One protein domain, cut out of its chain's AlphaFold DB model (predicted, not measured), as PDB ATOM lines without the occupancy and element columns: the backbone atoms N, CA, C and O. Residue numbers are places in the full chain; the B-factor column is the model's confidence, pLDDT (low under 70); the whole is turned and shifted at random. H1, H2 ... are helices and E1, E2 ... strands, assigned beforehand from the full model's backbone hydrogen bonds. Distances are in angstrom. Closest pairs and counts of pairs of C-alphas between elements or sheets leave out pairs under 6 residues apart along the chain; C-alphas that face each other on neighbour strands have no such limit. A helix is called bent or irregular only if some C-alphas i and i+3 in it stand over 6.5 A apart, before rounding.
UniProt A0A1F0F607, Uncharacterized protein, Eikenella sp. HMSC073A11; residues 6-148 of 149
ATOM      1  N   ILE A   6     222.809 325.867 316.889       95.88
ATOM      2  CA  ILE A   6     222.448 324.521 317.322       95.88
ATOM      3  C   ILE A   6     223.626 323.582 317.093       95.88
ATOM      4  O   ILE A   6     224.228 323.593 316.016       95.88
ATOM      5  N   VAL A   7     223.955 322.783 318.103       94.56
ATOM      6  CA  VAL A   7     224.966 321.726 318.036       94.56
ATOM      7  C   VAL A   7     224.390 320.434 318.603       94.56
ATOM      8  O   VAL A   7     223.732 320.453 319.638       94.56
ATOM      9  N   ALA A   8     224.619 319.314 317.919       95.12
ATOM     10  CA  ALA A   8     224.231 317.993 318.406       95.12
ATOM     11  C   ALA A   8     225.398 317.381 319.188       95.12
ATOM     12  O   ALA A   8     226.514 317.328 318.669       95.12
ATOM     13  N   ILE A   9     225.140 316.961 320.426       93.31
ATOM     14  CA  ILE A   9     226.122 316.351 321.331       93.31
ATOM     15  C   ILE A   9     225.418 315.222 322.080       93.31
ATOM     16  O   ILE A   9     224.349 315.431 322.654       93.31
ATOM     17  N   GLY A  10     226.004 314.024 322.048       90.75
ATOM     18  CA  GLY A  10     225.342 312.823 322.555       90.75
ATOM     19  C   GLY A  10     223.968 312.629 321.903       90.75
ATOM     20  O   GLY A  10     223.839 312.663 320.677       90.75
ATOM     21  N   GLY A  11     222.939 312.446 322.734       92.56
ATOM     22  CA  GLY A  11     221.544 312.303 322.305       92.56
ATOM     23  C   GLY A  11     220.748 313.608 322.181       92.56
ATOM     24  O   GLY A  11     219.568 313.545 321.843       92.56
ATOM     25  N   TYR A  12     221.349 314.773 322.450       96.19
ATOM     26  CA  TYR A  12     220.622 316.037 322.609       96.19
ATOM     27  C   TYR A  12     221.099 317.135 321.653       96.19
ATOM     28  O   TYR A  12     222.240 317.151 321.182       96.19
ATOM     29  N   GLN A  13     220.210 318.097 321.386       96.81
ATOM     30  CA  GLN A  13     220.549 319.326 320.671       96.81
ATOM     31  C   GLN A  13     220.703 320.483 321.652       96.81
ATOM     32  O   GLN A  13     219.804 320.775 322.437       96.81
ATOM     33  N   PHE A  14     221.836 321.171 321.580       97.56
ATOM     34  CA  PHE A  14     222.140 322.324 322.412       97.56
ATOM     35  C   PHE A  14     222.094 323.603 321.586       97.56
ATOM     36  O   PHE A  14     222.716 323.705 320.530       97.56
ATOM     37  N   GLY A  15     221.383 324.604 322.095       97.12
ATOM     38  CA  GLY A  15     221.402 325.965 321.582       97.12
ATOM     39  C   GLY A  15     222.434 326.811 322.322       97.12
ATOM     40  O   GLY A  15     222.376 326.928 323.542       97.12
ATOM     41  N   ILE A  16     223.347 327.426 321.575       96.56
ATOM     42  CA  ILE A  16     224.387 328.321 322.084       96.56
ATOM     43  C   ILE A  16     224.060 329.744 321.638       96.56
ATOM     44  O   ILE A  16     224.132 330.079 320.452       96.56
ATOM     45  N   ALA A  17     223.690 330.591 322.589       94.06
ATOM     46  CA  ALA A  17     223.540 332.019 322.376       94.06
ATOM     47  C   ALA A  17     224.896 332.724 322.500       94.06
ATOM     48  O   ALA A  17     225.764 332.346 323.290       94.06
ATOM     49  N   ARG A  18     225.070 333.785 321.708       89.94
ATOM     50  CA  ARG A  18     226.272 334.613 321.775       89.94
ATOM     51  C   ARG A  18     226.201 335.535 322.990       89.94
ATOM     52  O   ARG A  18     225.225 336.268 323.143       89.94
ATOM     53  N   MET A  19     227.255 335.523 323.797       89.62
ATOM     54  CA  MET A  19     227.458 336.431 324.919       89.62
ATOM     55  C   MET A  19     227.502 337.882 324.434       89.62
ATOM     56  O   MET A  19     227.963 338.181 323.323       89.62
ATOM     57  N   ASP A  20     227.035 338.804 325.273       88.31
ATOM     58  CA  ASP A  20     227.263 340.224 325.042       88.31
ATOM     59  C   ASP A  20     228.757 340.561 325.188       88.31
ATOM     60  O   ASP A  20     229.544 339.806 325.761       88.31
ATOM     61  N   ALA A  21     229.163 341.706 324.641       84.38
ATOM     62  CA  ALA A  21     230.575 342.061 324.541       84.38
ATOM     63  C   ALA A  21     231.280 342.192 325.904       84.38
ATOM     64  O   ALA A  21     232.473 341.910 325.981       84.38
ATOM     65  N   PHE A  22     230.574 342.608 326.961       84.31
ATOM     66  CA  PHE A  22     231.172 342.794 328.283       84.31
ATOM     67  C   PHE A  22     231.356 341.458 328.994       84.31
ATOM     68  O   PHE A  22     232.459 341.173 329.460       84.31
ATOM     69  N   SER A  23     230.325 340.611 328.986       85.81
ATOM     70  CA  SER A  23     230.418 339.251 329.528       85.81
ATOM     71  C   SER A  23     231.489 338.442 328.795       85.81
ATOM     72  O   SER A  23     232.334 337.796 329.415       85.81
ATOM     73  N   ALA A  24     231.538 338.554 327.462       85.69
ATOM     74  CA  ALA A  24     232.559 337.897 326.657       85.69
ATOM     75  C   ALA A  24     233.980 338.401 326.967       85.69
ATOM     76  O   ALA A  24     234.905 337.596 326.989       85.69
ATOM     77  N   LEU A  25     234.183 339.702 327.212       83.50
ATOM     78  CA  LEU A  25     235.510 340.272 327.482       83.50
ATOM     79  C   LEU A  25     236.141 339.705 328.759       83.50
ATOM     80  O   LEU A  25     237.331 339.387 328.771       83.50
ATOM     81  N   GLU A  26     235.351 339.576 329.823       84.75
ATOM     82  CA  GLU A  26     235.822 339.021 331.092       84.75
ATOM     83  C   GLU A  26     236.213 337.546 330.936       84.75
ATOM     84  O   GLU A  26     237.331 337.145 331.277       84.75
ATOM     85  N   VAL A  27     235.319 336.752 330.337       85.94
ATOM     86  CA  VAL A  27     235.554 335.326 330.070       85.94
ATOM     87  C   VAL A  27     236.778 335.149 329.177       85.94
ATOM     88  O   VAL A  27     237.620 334.293 329.444       85.94
ATOM     89  N   PHE A  28     236.917 335.995 328.158       81.00
ATOM     90  CA  PHE A  28     238.044 335.990 327.241       81.00
ATOM     91  C   PHE A  28     239.372 336.232 327.960       81.00
ATOM     92  O   PHE A  28     240.294 335.441 327.790       81.00
ATOM     93  N   GLY A  29     239.482 337.268 328.798       78.88
ATOM     94  CA  GLY A  29     240.728 337.582 329.507       78.88
ATOM     95  C   GLY A  29     241.221 336.451 330.415       78.88
ATOM     96  O   GLY A  29     242.424 336.191 330.495       78.88
ATOM     97  N   ASP A  30     240.306 335.732 331.060       83.56
ATOM     98  CA  ASP A  30     240.659 334.575 331.885       83.56
ATOM     99  C   ASP A  30     240.961 333.334 331.040       83.56
ATOM    100  O   ASP A  30     241.894 332.589 331.344       83.56
ATOM    101  N   LEU A  31     240.234 333.146 329.935       78.75
ATOM    102  CA  LEU A  31     240.480 332.078 328.965       78.75
ATOM    103  C   LEU A  31     241.878 332.238 328.357       78.75
ATOM    104  O   LEU A  31     242.599 331.260 328.179       78.75
ATOM    105  N   GLN A  32     242.323 333.472 328.127       71.50
ATOM    106  CA  GLN A  32     243.681 333.756 327.676       71.50
ATOM    107  C   GLN A  32     244.769 333.370 328.688       71.50
ATOM    108  O   GLN A  32     245.872 332.990 328.302       71.50
ATOM    109  N   LYS A  33     244.495 333.468 329.987       75.88
ATOM    110  CA  LYS A  33     245.484 333.133 331.021       75.88
ATOM    111  C   LYS A  33     245.521 331.639 331.305       75.88
ATOM    112  O   LYS A  33     246.595 331.077 331.493       75.88
ATOM    113  N   GLU A  34     244.349 331.018 331.358       75.06
ATOM    114  CA  GLU A  34     244.194 329.647 331.839       75.06
ATOM    115  C   GLU A  34     244.144 328.615 330.701       75.06
ATOM    116  O   GLU A  34     244.553 327.476 330.912       75.06
ATOM    117  N   LEU A  35     243.669 328.992 329.505       66.12
ATOM    118  CA  LEU A  35     243.359 328.051 328.419       66.12
ATOM    119  C   LEU A  35     244.154 328.279 327.132       66.12
ATOM    120  O   LEU A  35     244.490 327.304 326.471       66.12
ATOM    121  N   LEU A  36     244.508 329.515 326.763       65.00
ATOM    122  CA  LEU A  36     245.261 329.799 325.523       65.00
ATOM    123  C   LEU A  36     246.539 328.956 325.330       65.00
ATOM    124  O   LEU A  36     246.770 328.529 324.197       65.00
ATOM    125  N   PRO A  37     247.353 328.665 326.370       65.62
ATOM    126  CA  PRO A  37     248.517 327.788 326.222       65.62
ATOM    127  C   PRO A  37     248.163 326.385 325.706       65.62
ATOM    128  O   PRO A  37     248.957 325.774 324.997       65.62
ATOM    129  N   ALA A  38     246.961 325.901 326.023       61.59
ATOM    130  CA  ALA A  38     246.423 324.623 325.571       61.59
ATOM    131  C   ALA A  38     245.654 324.749 324.250       61.59
ATOM    132  O   ALA A  38     245.730 323.892 323.376       61.59
ATOM    133  N   LEU A  39     244.942 325.860 324.066       58.06
ATOM    134  CA  LEU A  39     244.092 326.112 322.906       58.06
ATOM    135  C   LEU A  39     244.848 326.663 321.687       58.06
ATOM    136  O   LEU A  39     244.225 326.949 320.670       58.06
ATOM    137  N   GLY A  40     246.179 326.770 321.722       58.00
ATOM    138  CA  GLY A  40     246.978 327.167 320.555       58.00
ATOM    139  C   GLY A  40     246.707 326.318 319.301       58.00
ATOM    140  O   GLY A  40     246.781 326.832 318.187       58.00
ATOM    141  N   GLY A  41     246.320 325.047 319.476       56.47
ATOM    142  CA  GLY A  41     245.919 324.147 318.385       56.47
ATOM    143  C   GLY A  41     244.502 324.373 317.837       56.47
ATOM    144  O   GLY A  41     244.239 323.999 316.698       56.47
ATOM    145  N   LEU A  42     243.610 325.023 318.598       55.72
ATOM    146  CA  LEU A  42     242.232 325.334 318.182       55.72
ATOM    147  C   LEU A  42     242.140 326.444 317.135       55.72
ATOM    148  O   LEU A  42     241.112 326.578 316.480       55.72
ATOM    149  N   MET A  43     243.184 327.262 317.011       55.69
ATOM    150  CA  MET A  43     243.218 328.415 316.105       55.69
ATOM    151  C   MET A  43     243.655 328.051 314.683       55.69
ATOM    152  O   MET A  43     243.850 328.934 313.846       55.69
ATOM    153  N   LYS A  44     243.829 326.756 314.397       55.59
ATOM    154  CA  LYS A  44     244.035 326.282 313.032       55.59
ATOM    155  C   LYS A  44     242.733 326.447 312.228       55.59
ATOM    156  O   LYS A  44     241.658 326.208 312.775       55.59
ATOM    157  N   PRO A  45     242.810 326.877 310.957       46.62
ATOM    158  CA  PRO A  45     241.629 327.106 310.130       46.62
ATOM    159  C   PRO A  45     240.799 325.826 309.957       46.62
ATOM    160  O   PRO A  45     241.346 324.731 309.826       46.62
ATOM    161  N   GLU A  46     239.472 325.976 309.951       46.41
ATOM    162  CA  GLU A  46     238.530 324.864 309.797       46.41
ATOM    163  C   GLU A  46     238.711 324.188 308.424       46.41
ATOM    164  O   GLU A  46     238.535 324.808 307.376       46.41
ATOM    165  N   GLY A  47     239.105 322.912 308.446       47.59
ATOM    166  CA  GLY A  47     239.431 322.105 307.263       47.59
ATOM    167  C   GLY A  47     240.077 320.759 307.617       47.59
ATOM    168  O   GLY A  47     239.889 319.774 306.911       47.59
ATOM    169  N   GLU A  48     240.753 320.678 308.765       49.75
ATOM    170  CA  GLU A  48     241.146 319.411 309.388       49.75
ATOM    171  C   GLU A  48     240.017 318.960 310.332       49.75
ATOM    172  O   GLU A  48     239.751 319.616 311.341       49.75
ATOM    173  N   GLN A  49     239.367 317.821 310.050       47.22
ATOM    174  CA  GLN A  49     238.415 317.143 310.964       47.22
ATOM    175  C   GLN A  49     238.987 316.901 312.383       47.22
ATOM    176  O   GLN A  49     238.259 316.574 313.314       47.22
ATOM    177  N   ASP A  50     240.287 317.120 312.555       54.16
ATOM    178  CA  ASP A  50     241.090 316.857 313.739       54.16
ATOM    179  C   ASP A  50     241.083 317.998 314.782       54.16
ATOM    180  O   ASP A  50     241.541 317.827 315.914       54.16
ATOM    181  N   GLY A  51     240.535 319.174 314.447       60.59
ATOM    182  CA  GLY A  51     240.603 320.357 315.316       60.59
ATOM    183  C   GLY A  51     239.818 320.241 316.629       60.59
ATOM    184  O   GLY A  51     240.216 320.820 317.635       60.59
ATOM    185  N   THR A  52     238.698 319.507 316.658       67.31
ATOM    186  CA  THR A  52     237.882 319.325 317.882       67.31
ATOM    187  C   THR A  52     238.490 318.284 318.815       67.31
ATOM    188  O   THR A  52     238.596 318.534 320.012       67.31
ATOM    189  N   ALA A  53     238.960 317.158 318.276       70.50
ATOM    190  CA  ALA A  53     239.625 316.121 319.062       70.50
ATOM    191  C   ALA A  53     240.947 316.632 319.663       70.50
ATOM    192  O   ALA A  53     241.220 316.410 320.844       70.50
ATOM    193  N   GLN A  54     241.735 317.392 318.894       70.19
ATOM    194  CA  GLN A  54     242.950 318.039 319.401       70.19
ATOM    195  C   GLN A  54     242.640 319.080 320.484       70.19
ATOM    196  O   GLN A  54     243.354 319.149 321.481       70.19
ATOM    197  N   ALA A  55     241.562 319.853 320.334       69.75
ATOM    198  CA  ALA A  55     241.117 320.811 321.346       69.75
ATOM    199  C   ALA A  55     240.708 320.151 322.653       69.75
ATOM    200  O   ALA A  55     241.102 320.595 323.727       69.75
ATOM    201  N   LEU A  56     239.922 319.085 322.539       73.50
ATOM    202  CA  LEU A  56     239.455 318.292 323.656       73.50
ATOM    203  C   LEU A  56     240.641 317.675 324.402       73.50
ATOM    204  O   LEU A  56     240.762 317.824 325.617       73.50
ATOM    205  N   SER A  57     241.565 317.064 323.656       73.12
ATOM    206  CA  SER A  57     242.812 316.514 324.187       73.12
ATOM    207  C   SER A  57     243.638 317.590 324.896       73.12
ATOM    208  O   SER A  57     244.022 317.406 326.050       73.12
ATOM    209  N   ALA A  58     243.819 318.758 324.277       70.44
ATOM    210  CA  ALA A  58     244.581 319.846 324.871       70.44
ATOM    211  C   ALA A  58     243.932 320.398 326.149       70.44
ATOM    212  O   ALA A  58     244.628 320.548 327.150       70.44
ATOM    213  N   LEU A  59     242.614 320.631 326.149       72.56
ATOM    214  CA  LEU A  59     241.866 321.065 327.334       72.56
ATOM    215  C   LEU A  59     241.977 320.050 328.474       72.56
ATOM    216  O   LEU A  59     242.225 320.433 329.616       72.56
ATOM    217  N   SER A  60     241.818 318.761 328.164       72.88
ATOM    218  CA  SER A  60     241.911 317.685 329.156       72.88
ATOM    219  C   SER A  60     243.331 317.505 329.708       72.88
ATOM    220  O   SER A  60     243.493 317.220 330.892       72.88
ATOM    221  N   GLY A  61     244.361 317.710 328.881       71.94
ATOM    222  CA  GLY A  61     245.763 317.553 329.263       71.94
ATOM    223  C   GLY A  61     246.353 318.755 330.002       71.94
ATOM    224  O   GLY A  61     247.297 318.590 330.774       71.94
ATOM    225  N   SER A  62     245.825 319.963 329.788       68.50
ATOM    226  CA  SER A  62     246.376 321.192 330.375       68.50
ATOM    227  C   SER A  62     245.724 321.608 331.687       68.50
ATOM    228  O   SER A  62     246.321 322.359 332.458       68.50
ATOM    229  N   LEU A  63     244.477 321.197 331.921       74.88
ATOM    230  CA  LEU A  63     243.691 321.666 333.052       74.88
ATOM    231  C   LEU A  63     243.570 320.618 334.148       74.88
ATOM    232  O   LEU A  63     243.269 319.453 333.913       74.88
ATOM    233  N   SER A  64     243.704 321.078 335.390       79.50
ATOM    234  CA  SER A  64     243.321 320.271 336.546       79.50
ATOM    235  C   SER A  64     241.808 320.016 336.552       79.50
ATOM    236  O   SER A  64     241.033 320.855 336.088       79.50
ATOM    237  N   GLY A  65     241.356 318.923 337.177       83.12
ATOM    238  CA  GLY A  65     239.919 318.646 337.333       83.12
ATOM    239  C   GLY A  65     239.138 319.786 338.012       83.12
ATOM    240  O   GLY A  65     238.000 320.076 337.640       83.12
ATOM    241  N   LYS A  66     239.771 320.512 338.948       86.12
ATOM    242  CA  LYS A  66     239.181 321.708 339.579       86.12
ATOM    243  C   LYS A  66     238.996 322.847 338.574       86.12
ATOM    244  O   LYS A  66     237.953 323.496 338.571       86.12
ATOM    245  N   SER A  67     239.988 323.070 337.712       84.38
ATOM    246  CA  SER A  67     239.924 324.075 336.648       84.38
ATOM    247  C   SER A  67     238.859 323.717 335.610       84.38
ATOM    248  O   SER A  67     238.067 324.581 335.249       84.38
ATOM    249  N   LEU A  68     238.778 322.449 335.191       86.19
ATOM    250  CA  LEU A  68     237.744 321.971 334.263       86.19
ATOM    251  C   LEU A  68     236.339 322.210 334.816       86.19
ATOM    252  O   LEU A  68     235.500 322.779 334.128       86.19
ATOM    253  N   THR A  69     236.108 321.874 336.087       89.44
ATOM    254  CA  THR A  69     234.807 322.081 336.743       89.44
ATOM    255  C   THR A  69     234.440 323.566 336.834       89.44
ATOM    256  O   THR A  69     233.306 323.952 336.551       89.44
ATOM    257  N   LYS A  70     235.405 324.429 337.188       90.88
ATOM    258  CA  LYS A  70     235.223 325.891 337.201       90.88
ATOM    259  C   LYS A  70     234.812 326.404 335.816       90.88
ATOM    260  O   LYS A  70     233.854 327.167 335.707       90.88
ATOM    261  N   TRP A  71     235.521 325.983 334.770       89.62
ATOM    262  CA  TRP A  71     235.256 326.416 333.399       89.62
ATOM    263  C   TRP A  71     233.941 325.871 332.846       89.62
ATOM    264  O   TRP A  71     233.220 326.628 332.206       89.62
ATOM    265  N   ALA A  72     233.587 324.620 333.142       91.25
ATOM    266  CA  ALA A  72     232.290 324.056 332.782       91.25
ATOM    267  C   ALA A  72     231.148 324.886 333.385       91.25
ATOM    268  O   ALA A  72     230.237 325.294 332.674       91.25
ATOM    269  N   ASN A  73     231.235 325.240 334.670       91.62
ATOM    270  CA  ASN A  73     230.206 326.058 335.312       91.62
ATOM    271  C   ASN A  73     230.092 327.469 334.727       91.62
ATOM    272  O   ASN A  73     228.981 327.980 334.633       91.62
ATOM    273  N   ARG A  74     231.215 328.074 334.324       91.12
ATOM    274  CA  ARG A  74     231.240 329.422 333.742       91.12
ATOM    275  C   ARG A  74     230.781 329.461 332.283       91.12
ATOM    276  O   ARG A  74     230.100 330.395 331.889       91.12
ATOM    277  N   LEU A  75     231.202 328.495 331.467       91.81
ATOM    278  CA  LEU A  75     230.888 328.467 330.033       91.81
ATOM    279  C   LEU A  75     229.485 327.931 329.766       91.81
ATOM    280  O   LEU A  75     228.835 328.385 328.830       91.81
ATOM    281  N   LEU A  76     229.018 326.979 330.576       94.38
ATOM    282  CA  LEU A  76     227.722 326.334 330.381       94.38
ATOM    283  C   LEU A  76     226.578 327.086 331.073       94.38
ATOM    284  O   LEU A  76     225.641 326.467 331.573       94.38
ATOM    285  N   ASP A  77     226.674 328.410 331.155       93.62
ATOM    286  CA  ASP A  77     225.703 329.251 331.848       93.62
ATOM    287  C   ASP A  77     224.296 329.120 331.214       93.62
ATOM    288  O   ASP A  77     224.168 329.259 329.991       93.62
ATOM    289  N   PRO A  78     223.234 328.868 332.004       94.88
ATOM    290  CA  PRO A  78     221.867 328.735 331.498       94.88
ATOM    291  C   PRO A  78     221.324 329.972 330.761       94.88
ATOM    292  O   PRO A  78     220.331 329.859 330.043       94.88
ATOM    293  N   ASP A  79     221.922 331.152 330.931       93.88
ATOM    294  CA  ASP A  79     221.542 332.357 330.185       93.88
ATOM    295  C   ASP A  79     222.057 332.357 328.743       93.88
ATOM    296  O   ASP A  79     221.484 333.032 327.883       93.88
ATOM    297  N   TYR A  80     223.088 331.560 328.455       94.25
ATOM    298  CA  TYR A  80     223.659 331.433 327.116       94.25
ATOM    299  C   TYR A  80     223.466 330.047 326.505       94.25
ATOM    300  O   TYR A  80     223.588 329.912 325.289       94.25
ATOM    301  N   ILE A  81     223.144 329.034 327.313       96.81
ATOM    302  CA  ILE A  81     223.016 327.651 326.868       96.81
ATOM    303  C   ILE A  81     221.615 327.118 327.123       96.81
ATOM    304  O   ILE A  81     221.082 327.160 328.233       96.81
ATOM    305  N   SER A  82     221.053 326.544 326.070       97.31
ATOM    306  CA  SER A  82     219.782 325.835 326.085       97.31
ATOM    307  C   SER A  82     219.934 324.421 325.540       97.31
ATOM    308  O   SER A  82     220.867 324.153 324.787       97.31
ATOM    309  N   VAL A  83     219.004 323.542 325.878       97.12
ATOM    310  CA  VAL A  83     218.870 322.190 325.347       97.12
ATOM    311  C   VAL A  83     217.453 321.995 324.820       97.12
ATOM    312  O   VAL A  83     216.495 322.526 325.384       97.12
ATOM    313  N   GLU A  84     217.327 321.290 323.707       95.88
ATOM    314  CA  GLU A  84     216.045 320.934 323.113       95.88
ATOM    315  C   GLU A  84     215.343 319.875 323.972       95.88
ATOM    316  O   GLU A  84     215.947 318.876 324.367       95.88
ATOM    317  N   ASN A  85     214.075 320.121 324.295       92.56
ATOM    318  CA  ASN A  85     213.215 319.164 324.979       92.56
ATOM    319  C   ASN A  85     212.528 318.211 323.975       92.56
ATOM    320  O   ASN A  85     212.694 318.332 322.763       92.56
ATOM    321  N   GLU A  86     211.724 317.270 324.475       89.31
ATOM    322  CA  GLU A  86     211.009 316.288 323.639       89.31
ATOM    323  C   GLU A  86     210.030 316.925 322.634       89.31
ATOM    324  O   GLU A  86     209.757 316.342 321.586       89.31
ATOM    325  N   ASP A  87     209.542 318.137 322.920       91.62
ATOM    326  CA  ASP A  87     208.636 318.903 322.058       91.62
ATOM    327  C   ASP A  87     209.378 319.750 321.003       91.62
ATOM    328  O   ASP A  87     208.756 320.501 320.245       91.62
ATOM    329  N   GLY A  88     210.710 319.671 320.956       90.19
ATOM    330  CA  GLY A  88     211.543 320.442 320.036       90.19
ATOM    331  C   GLY A  88     211.778 321.897 320.457       90.19
ATOM    332  O   GLY A  88     212.158 322.743 319.642       90.19
ATOM    333  N   VAL A  89     211.518 322.232 321.724       94.12
ATOM    334  CA  VAL A  89     211.661 323.586 322.270       94.12
ATOM    335  C   VAL A  89     212.969 323.709 323.043       94.12
ATOM    336  O   VAL A  89     213.300 322.873 323.878       94.12
ATOM    337  N   LEU A  90     213.707 324.793 322.792       95.12
ATOM    338  CA  LEU A  90     214.924 325.113 323.534       95.12
ATOM    339  C   LEU A  90     214.595 325.657 324.927       95.12
ATOM    340  O   LEU A  90     214.030 326.743 325.069       95.12
ATOM    341  N   GLU A  91     215.034 324.935 325.949       95.31
ATOM    342  CA  GLU A  91     214.945 325.328 327.351       95.31
ATOM    343  C   GLU A  91     216.330 325.551 327.946       95.31
ATOM    344  O   GLU A  91     217.305 324.944 327.520       95.31
ATOM    345  N   LYS A  92     216.441 326.416 328.955       96.62
ATOM    346  CA  LYS A  92     217.729 326.702 329.599       96.62
ATOM    347  C   LYS A  92     218.373 325.434 330.169       96.62
ATOM    348  O   LYS A  92     217.702 324.631 330.817       96.62
ATOM    349  N   LEU A  93     219.690 325.304 330.009       96.25
ATOM    350  CA  LEU A  93     220.477 324.205 330.573       96.25
ATOM    351  C   LEU A  93     220.724 324.420 332.079       96.25
ATOM    352  O   LEU A  93     221.833 324.732 332.517       96.25
ATOM    353  N   THR A  94     219.668 324.299 332.882       94.88
ATOM    354  CA  THR A  94     219.724 324.412 334.348       94.88
ATOM    355  C   THR A  94     220.508 323.260 334.983       94.88
ATOM    356  O   THR A  94     220.777 322.249 334.338       94.88
ATOM    357  N   ALA A  95     220.870 323.392 336.263       89.31
ATOM    358  CA  ALA A  95     221.613 322.356 336.986       89.31
ATOM    359  C   ALA A  95     220.914 320.986 336.941       89.31
ATOM    360  O   ALA A  95     221.554 319.999 336.594       89.31
ATOM    361  N   ASP A  96     219.601 320.946 337.181       90.81
ATOM    362  CA  ASP A  96     218.818 319.704 337.139       90.81
ATOM    363  C   ASP A  96     218.823 319.077 335.739       90.81
ATOM    364  O   ASP A  96     218.937 317.864 335.596       90.81
ATOM    365  N   ARG A  97     218.761 319.907 334.689       91.25
ATOM    366  CA  ARG A  97     218.835 319.432 333.303       91.25
ATOM    367  C   ARG A  97     220.206 318.849 332.977       91.25
ATOM    368  O   ARG A  97     220.253 317.851 332.271       91.25
ATOM    369  N   ARG A  98     221.303 319.426 333.484       91.19
ATOM    370  CA  ARG A  98     222.672 318.947 333.202       91.19
ATOM    371  C   ARG A  98     222.866 317.477 333.583       91.19
ATOM    372  O   ARG A  98     223.457 316.746 332.800       91.19
ATOM    373  N   GLU A  99     222.334 317.047 334.726       87.88
ATOM    374  CA  GLU A  99     222.404 315.646 335.180       87.88
ATOM    375  C   GLU A  99     221.615 314.684 334.273       87.88
ATOM    376  O   GLU A  99     221.899 313.492 334.242       87.88
ATOM    377  N   MET A 100     220.619 315.186 333.536       89.25
ATOM    378  CA  MET A 100     219.778 314.369 332.653       89.25
ATOM    379  C   MET A 100     220.314 314.274 331.222       89.25
ATOM    380  O   MET A 100     219.968 313.332 330.512       89.25
ATOM    381  N   VAL A 101     221.074 315.277 330.770       93.50
ATOM    382  CA  VAL A 101     221.450 315.410 329.351       93.50
ATOM    383  C   VAL A 101     222.870 314.968 329.029       93.50
ATOM    384  O   VAL A 101     223.172 314.774 327.857       93.50
ATOM    385  N   PHE A 102     223.742 314.850 330.033       94.31
ATOM    386  CA  PHE A 102     225.118 314.403 329.838       94.31
ATOM    387  C   PHE A 102     225.297 312.988 330.368       94.31
ATOM    388  O   PHE A 102     225.190 312.757 331.573       94.31
ATOM    389  N   ASP A 103     225.663 312.061 329.489       92.81
ATOM    390  CA  ASP A 103     225.943 310.675 329.876       92.81
ATOM    391  C   ASP A 103     227.368 310.521 330.427       92.81
ATOM    392  O   ASP A 103     227.681 309.590 331.176       92.81
ATOM    393  N   ASN A 104     228.278 311.415 330.030       91.56
ATOM    394  CA  ASN A 104     229.685 311.349 330.400       91.56
ATOM    395  C   ASN A 104     230.384 312.719 330.338       91.56
ATOM    396  O   ASN A 104     229.894 313.697 329.778       91.56
ATOM    397  N   ALA A 105     231.594 312.781 330.902       89.88
ATOM    398  CA  ALA A 105     232.385 314.009 330.938       89.88
ATOM    399  C   ALA A 105     232.869 314.480 329.554       89.88
ATOM    400  O   ALA A 105     233.203 315.652 329.411       89.88
ATOM    401  N   VAL A 106     232.926 313.604 328.543       89.69
ATOM    402  CA  VAL A 106     233.375 313.982 327.194       89.69
ATOM    403  C   VAL A 106     232.359 314.912 326.540       89.69
ATOM    404  O   VAL A 106     232.755 315.951 326.022       89.69
ATOM    405  N   GLU A 107     231.067 314.622 326.662       93.38
ATOM    406  CA  GLU A 107     229.989 315.464 326.119       93.38
ATOM    407  C   GLU A 107     229.989 316.878 326.723       93.38
ATOM    408  O   GLU A 107     229.805 317.874 326.020       93.38
ATOM    409  N   ILE A 108     230.289 316.992 328.023       93.25
ATOM    410  CA  ILE A 108     230.453 318.290 328.697       93.25
ATOM    411  C   ILE A 108     231.598 319.079 328.050       93.25
ATOM    412  O   ILE A 108     231.465 320.272 327.770       93.25
ATOM    413  N   LEU A 109     232.729 318.418 327.800       90.31
ATOM    414  CA  LEU A 109     233.893 319.053 327.189       90.31
ATOM    415  C   LEU A 109     233.641 319.434 325.723       90.31
ATOM    416  O   LEU A 109     234.079 320.502 325.292       90.31
ATOM    417  N   GLU A 110     232.922 318.609 324.962       90.75
ATOM    418  CA  GLU A 110     232.502 318.929 323.595       90.75
ATOM    419  C   GLU A 110     231.641 320.193 323.567       90.75
ATOM    420  O   GLU A 110     231.896 321.099 322.763       90.75
ATOM    421  N   LEU A 111     230.688 320.314 324.497       94.25
ATOM    422  CA  LEU A 111     229.855 321.506 324.593       94.25
ATOM    423  C   LEU A 111     230.687 322.731 324.981       94.25
ATOM    424  O   LEU A 111     230.534 323.788 324.372       94.25
ATOM    425  N   MET A 112     231.626 322.598 325.921       91.31
ATOM    426  CA  MET A 112     232.556 323.681 326.256       91.31
ATOM    427  C   MET A 112     233.349 324.155 325.030       91.31
ATOM    428  O   MET A 112     233.446 325.361 324.797       91.31
ATOM    429  N   VAL A 113     233.886 323.239 324.216       86.12
ATOM    430  CA  VAL A 113     234.602 323.589 322.975       86.12
ATOM    431  C   VAL A 113     233.677 324.317 321.998       86.12
ATOM    432  O   VAL A 113     234.079 325.330 321.419       86.12
ATOM    433  N   ALA A 114     232.438 323.849 321.835       89.94
ATOM    434  CA  ALA A 114     231.456 324.488 320.964       89.94
ATOM    435  C   ALA A 114     231.129 325.922 321.418       89.94
ATOM    436  O   ALA A 114     231.128 326.841 320.593       89.94
ATOM    437  N   VAL A 115     230.936 326.135 322.725       91.69
ATOM    438  CA  VAL A 115     230.708 327.463 323.318       91.69
ATOM    439  C   VAL A 115     231.905 328.374 323.094       91.69
ATOM    440  O   VAL A 115     231.724 329.536 322.720       91.69
ATOM    441  N   ILE A 116     233.123 327.849 323.275       86.31
ATOM    442  CA  ILE A 116     234.348 328.622 323.069       86.31
ATOM    443  C   ILE A 116     234.470 329.065 321.614       86.31
ATOM    444  O   ILE A 116     234.763 330.230 321.350       86.31
ATOM    445  N   ARG A 117     234.218 328.160 320.664       83.12
ATOM    446  CA  ARG A 117     234.272 328.490 319.237       83.12
ATOM    447  C   ARG A 117     233.260 329.565 318.873       83.12
ATOM    448  O   ARG A 117     233.627 330.548 318.242       83.12
ATOM    449  N   GLU A 118     232.016 329.412 319.312       87.94
ATOM    450  CA  GLU A 118     230.950 330.349 318.955       87.94
ATOM    451  C   GLU A 118     231.156 331.749 319.548       87.94
ATOM    452  O   GLU A 118     230.893 332.760 318.892       87.94
ATOM    453  N   ASN A 119     231.646 331.828 320.785       86.19
ATOM    454  CA  ASN A 119     231.767 333.101 321.490       86.19
ATOM    455  C   ASN A 119     233.129 333.771 321.318       86.19
ATOM    456  O   ASN A 119     233.197 335.002 321.332       86.19
ATOM    457  N   PHE A 120     234.201 332.997 321.140       81.12
ATOM    458  CA  PHE A 120     235.566 333.510 321.247       81.12
ATOM    459  C   PHE A 120     236.447 333.250 320.030       81.12
ATOM    460  O   PHE A 120     237.450 333.946 319.931       81.12
ATOM    461  N   ALA A 121     236.109 332.366 319.080       72.69
ATOM    462  CA  ALA A 121     236.970 332.166 317.906       72.69
ATOM    463  C   ALA A 121     237.139 333.460 317.090       72.69
ATOM    464  O   ALA A 121     238.270 333.902 316.880       72.69
ATOM    465  N   ASP A 122     236.039 334.127 316.710       72.25
ATOM    466  CA  ASP A 122     236.138 335.376 315.940       72.25
ATOM    467  C   ASP A 122     236.805 336.505 316.740       72.25
ATOM    468  O   ASP A 122     237.727 337.130 316.213       72.25
ATOM    469  N   PRO A 123     236.396 336.809 317.995       71.00
ATOM    470  CA  PRO A 123     237.051 337.861 318.771       71.00
ATOM    471  C   PRO A 123     238.532 337.578 319.035       71.00
ATOM    472  O   PRO A 123     239.337 338.507 318.979       71.00
ATOM    473  N   LEU A 124     238.909 336.314 319.264       68.19
ATOM    474  CA  LEU A 124     240.302 335.908 319.441       68.19
ATOM    475  C   LEU A 124     241.109 336.168 318.172       68.19
ATOM    476  O   LEU A 124     242.150 336.814 318.245       68.19
ATOM    477  N   MET A 125     240.610 335.733 317.013       66.00
ATOM    478  CA  MET A 125     241.261 335.971 315.723       66.00
ATOM    479  C   MET A 125     241.380 337.467 315.417       66.00
ATOM    480  O   MET A 125     242.443 337.935 315.017       66.00
ATOM    481  N   GLN A 126     240.327 338.248 315.676       72.06
ATOM    482  CA  GLN A 126     240.351 339.703 315.496       72.06
ATOM    483  C   GLN A 126     241.354 340.390 316.431       72.06
ATOM    484  O   GLN A 126     242.038 341.328 316.020       72.06
ATOM    485  N   TRP A 127     241.455 339.946 317.684       68.62
ATOM    486  CA  TRP A 127     242.416 340.478 318.647       68.62
ATOM    487  C   TRP A 127     243.860 340.082 318.302       68.62
ATOM    488  O   TRP A 127     244.758 340.925 318.353       68.62
ATOM    489  N   LEU A 128     244.097 338.836 317.884       64.94
ATOM    490  CA  LEU A 128     245.415 338.350 317.459       64.94
ATOM    491  C   LEU A 128     245.929 339.063 316.208       64.94
ATOM    492  O   LEU A 128     247.093 339.465 316.169       64.94
ATOM    493  N   ALA A 129     245.056 339.277 315.224       65.06
ATOM    494  CA  ALA A 129     245.387 340.035 314.022       65.06
ATOM    495  C   ALA A 129     245.778 341.483 314.355       65.06
ATOM    496  O   ALA A 129     246.734 342.028 313.805       65.06
ATOM    497  N   ARG A 130     245.077 342.108 315.310       69.94
ATOM    498  CA  ARG A 130     245.328 343.499 315.726       69.94
ATOM    499  C   ARG A 130     246.543 343.675 316.634       69.94
ATOM    500  O   ARG A 130     247.105 344.762 316.672       69.94
ATOM    501  N   SER A 131     246.938 342.639 317.369       64.88
ATOM    502  CA  SER A 131     248.085 342.673 318.289       64.88
ATOM    503  C   SER A 131     249.416 342.303 317.625       64.88
ATOM    504  O   SER A 131     250.457 342.388 318.270       64.88
ATOM    505  N   GLY A 132     249.409 341.876 316.356       59.22
ATOM    506  CA  GLY A 132     250.606 341.403 315.648       59.22
ATOM    507  C   GLY A 132     251.090 340.011 316.087       59.22
ATOM    508  O   GLY A 132     252.018 339.466 315.489       59.22
ATOM    509  N   LEU A 133     250.438 339.401 317.084       61.62
ATOM    510  CA  LEU A 133     250.706 338.042 317.576       61.62
ATOM    511  C   LEU A 133     250.301 336.956 316.572       61.62
ATOM    512  O   LEU A 133     250.818 335.841 316.640       61.62
ATOM    513  N   GLU A 134     249.419 337.271 315.619       60.72
ATOM    514  CA  GLU A 134     249.031 336.359 314.538       60.72
ATOM    515  C   GLU A 134     250.247 335.871 313.732       60.72
ATOM    516  O   GLU A 134     250.341 334.685 313.418       60.72
ATOM    517  N   ALA A 135     251.214 336.754 313.455       60.03
ATOM    518  CA  ALA A 135     252.436 336.392 312.740       60.03
ATOM    519  C   ALA A 135     253.306 335.421 313.557       60.03
ATOM    520  O   ALA A 135     253.769 334.419 313.024       60.03
ATOM    521  N   GLN A 136     253.459 335.658 314.865       59.53
ATOM    522  CA  GLN A 136     254.249 334.793 315.752       59.53
ATOM    523  C   GLN A 136     253.596 333.425 315.994       59.53
ATOM    524  O   GLN A 136     254.294 332.421 316.137       59.53
ATOM    525  N   LEU A 137     252.263 333.366 316.044       58.78
ATOM    526  CA  LEU A 137     251.519 332.109 316.140       58.78
ATOM    527  C   LEU A 137     251.598 331.310 314.839       58.78
ATOM    528  O   LEU A 137     251.877 330.116 314.899       58.78
ATOM    529  N   LYS A 138     251.426 331.950 313.672       60.38
ATOM    530  CA  LYS A 138     251.597 331.285 312.367       60.38
ATOM    531  C   LYS A 138     253.001 330.704 312.207       60.38
ATOM    532  O   LYS A 138     253.126 329.558 311.785       60.38
ATOM    533  N   ASP A 139     254.027 331.437 312.631       58.62
ATOM    534  CA  ASP A 139     255.429 331.009 312.562       58.62
ATOM    535  C   ASP A 139     255.728 329.828 313.515       58.62
ATOM    536  O   ASP A 139     256.379 328.844 313.150       58.62
ATOM    537  N   LYS A 140     255.147 329.835 314.726       56.25
ATOM    538  CA  LYS A 140     255.218 328.693 315.660       56.25
ATOM    539  C   LYS A 140     254.443 327.463 315.177       56.25
ATOM    540  O   LYS A 140     254.883 326.338 315.396       56.25
ATOM    541  N   ILE A 141     253.300 327.658 314.522       53.28
ATOM    542  CA  ILE A 141     252.488 326.562 313.976       53.28
ATOM    543  C   ILE A 141     253.179 325.941 312.752       53.28
ATOM    544  O   ILE A 141     253.223 324.715 312.644       53.28
ATOM    545  N   GLN A 142     253.768 326.753 311.868       54.50
ATOM    546  CA  GLN A 142     254.535 326.270 310.715       54.50
ATOM    547  C   GLN A 142     255.809 325.530 311.138       54.50
ATOM    548  O   GLN A 142     256.065 324.434 310.645       54.50
ATOM    549  N   SER A 143     256.565 326.057 312.104       53.38
ATOM    550  CA  SER A 143     257.777 325.387 312.603       53.38
ATOM    551  C   SER A 143     257.489 324.060 313.320       53.38
ATOM    552  O   SER A 143     258.247 323.104 313.160       53.38
ATOM    553  N   ALA A 144     256.364 323.945 314.036       46.69
ATOM    554  CA  ALA A 144     255.927 322.682 314.636       46.69
ATOM    555  C   ALA A 144     255.458 321.639 313.598       46.69
ATOM    556  O   ALA A 144     255.605 320.440 313.831       46.69
ATOM    557  N   ALA A 145     254.912 322.075 312.457       45.72
ATOM    558  CA  ALA A 145     254.505 321.189 311.364       45.72
ATOM    559  C   ALA A 145     255.707 320.679 310.547       45.72
ATOM    560  O   ALA A 145     255.732 319.515 310.154       45.72
ATOM    561  N   SER A 146     256.733 321.512 310.345       49.47
ATOM    562  CA  SER A 146     257.951 321.128 309.615       49.47
ATOM    563  C   SER A 146     258.898 320.220 310.409       49.47
ATOM    564  O   SER A 146     259.710 319.532 309.804       49.47
ATOM    565  N   ALA A 147     258.789 320.158 311.740       50.78
ATOM    566  CA  ALA A 147     259.642 319.316 312.589       50.78
ATOM    567  C   ALA A 147     259.257 317.818 312.614       50.78
ATOM    568  O   ALA A 147     259.898 317.033 313.311       50.78
ATOM    569  N   LYS A 148     258.197 317.417 311.896       46.69
ATOM    570  CA  LYS A 148     257.705 316.027 311.812       46.69
ATOM    571  C   LYS A 148     257.928 315.348 310.448       46.69
ATOM    572  O   LYS A 148     257.359 314.281 310.228       46.69
TER     573      LYS A 148
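AT A GLANCE: This is residues 6 to 148 of the 149 residues of an uncharacterized protein of Eikenella sp. HMSC073A11 (UniProt A0A1F0F607). A small twisted sheet of four strands makes one end of the domain, and the first arm of a long bent helix, H6a, packs on it over E2 and runs through the middle, with H3 and H4 packed on this arm away from the sheet. The second arm, H6b, turns off from H6a, and H7 stands beyond it at the far end from the sheet, where residues 142 to 148 stick out. The printed part has 143 residues, with named elements in the order E1, E2, H1, H2, H3, H4, E3, E4, H5, H6, H7; the sheet's order is E1, E2, E3, E4, antiparallel throughout. The class is mixed, helices and strands, and the whole is compact, with a radius of gyration of the C-alphas of 15.9 A and spans of 49 by 34 by 30 A.

IN THESE COORDINATES: In the sheet, E1 is residues 6 to 9, starting at C-alpha 6 at (222.448, 324.521, 317.322); E2 is residues 12 to 16, 12.9 A long; E3 is residues 81 to 84; and E4 is residues 90 to 92. H6, residues 105 to 131, was assigned as one helix by its hydrogen bonds, but it is bent: C-alphas 119 and 122 are 7.4 A apart. Its arms are H6a, residues 105 to 119, 21.3 A long from C-alpha 105 at (232.385, 314.009, 330.938), and H6b, residues 122 to 131, 14.2 A long. H1 is residues 21 to 34, 19.8 A long; H3 is residues 51 to 62, 16.1 A; and H4 is residues 65 to 75, 15.2 A. H2, residues 36 to 43, is irregular: C-alphas 38 and 41 are 7.2 A apart. H5 is residues 95 to 101. H7, residues 133 to 146, is 20.0 A long and ends at C-alpha 146 at (257.951, 321.128, 309.615).

HOW THE PARTS SIT: E1 and E2 form a hairpin, with N 7 and O 14 at 2.9 A. E2 and E3 are antiparallel neighbours, with N 15 and O 82 at 2.8 A. E3 and E4 form a second hairpin, with N 83 and O 91 at 2.7 A. H6a and the sheet form two layers, a helix on one face of a sheet. H6a has a height over the sheet of 8.0 A and lies over E2; on the local plane it stands at 29 degrees to E2 and only just runs along the strands. H5 only grazes the sheet, with its residues 97 to 101. H4 touches H6a at a steep tilt of 46 degrees, the same way; their closest C-alphas, Leu 75 and Met 112, are 6.3 A apart. H3, with residues 52 to 56 alone, touches H6a at 68 degrees, only just steep, opposite ways; the closest C-alphas, Leu 56 and Leu 109, are 6.6 A apart. H2 and H3 form a helical hairpin at a shallow tilt of 5 degrees, with the C-alphas of Ala 38 and Ala 58 closest at 5.2 A. H1 is close to H6a but not clearly touching, its closest C-alphas being those of Ala 24 and Asn 119 at 7.1 A. H6a and H6b stand at a steep tilt of 58 degrees. H6b and H7 are close but not clearly touching, about perpendicular at 79 degrees, with the C-alphas of Leu 128 and Glu 134 closest at 5.1 A. Every O i to N i+4 pair is within hydrogen-bond range in H1, H3, H4, H6a, H6b and H7; H2 has 1 of 4, beside 2 of 5 O i to N i+3 pairs, and H5 has 1 of 3, beside 3 of 4.

THE WHOLE: The two C-alphas farthest apart, those of Asp 87 and Ala 147, are 51.9 A apart. The printed part has no cut and no long link. The mean pLDDT of the printed part is 78.5, and 44 residues are under 70, among them residues 35 to 52 and 127 to 148.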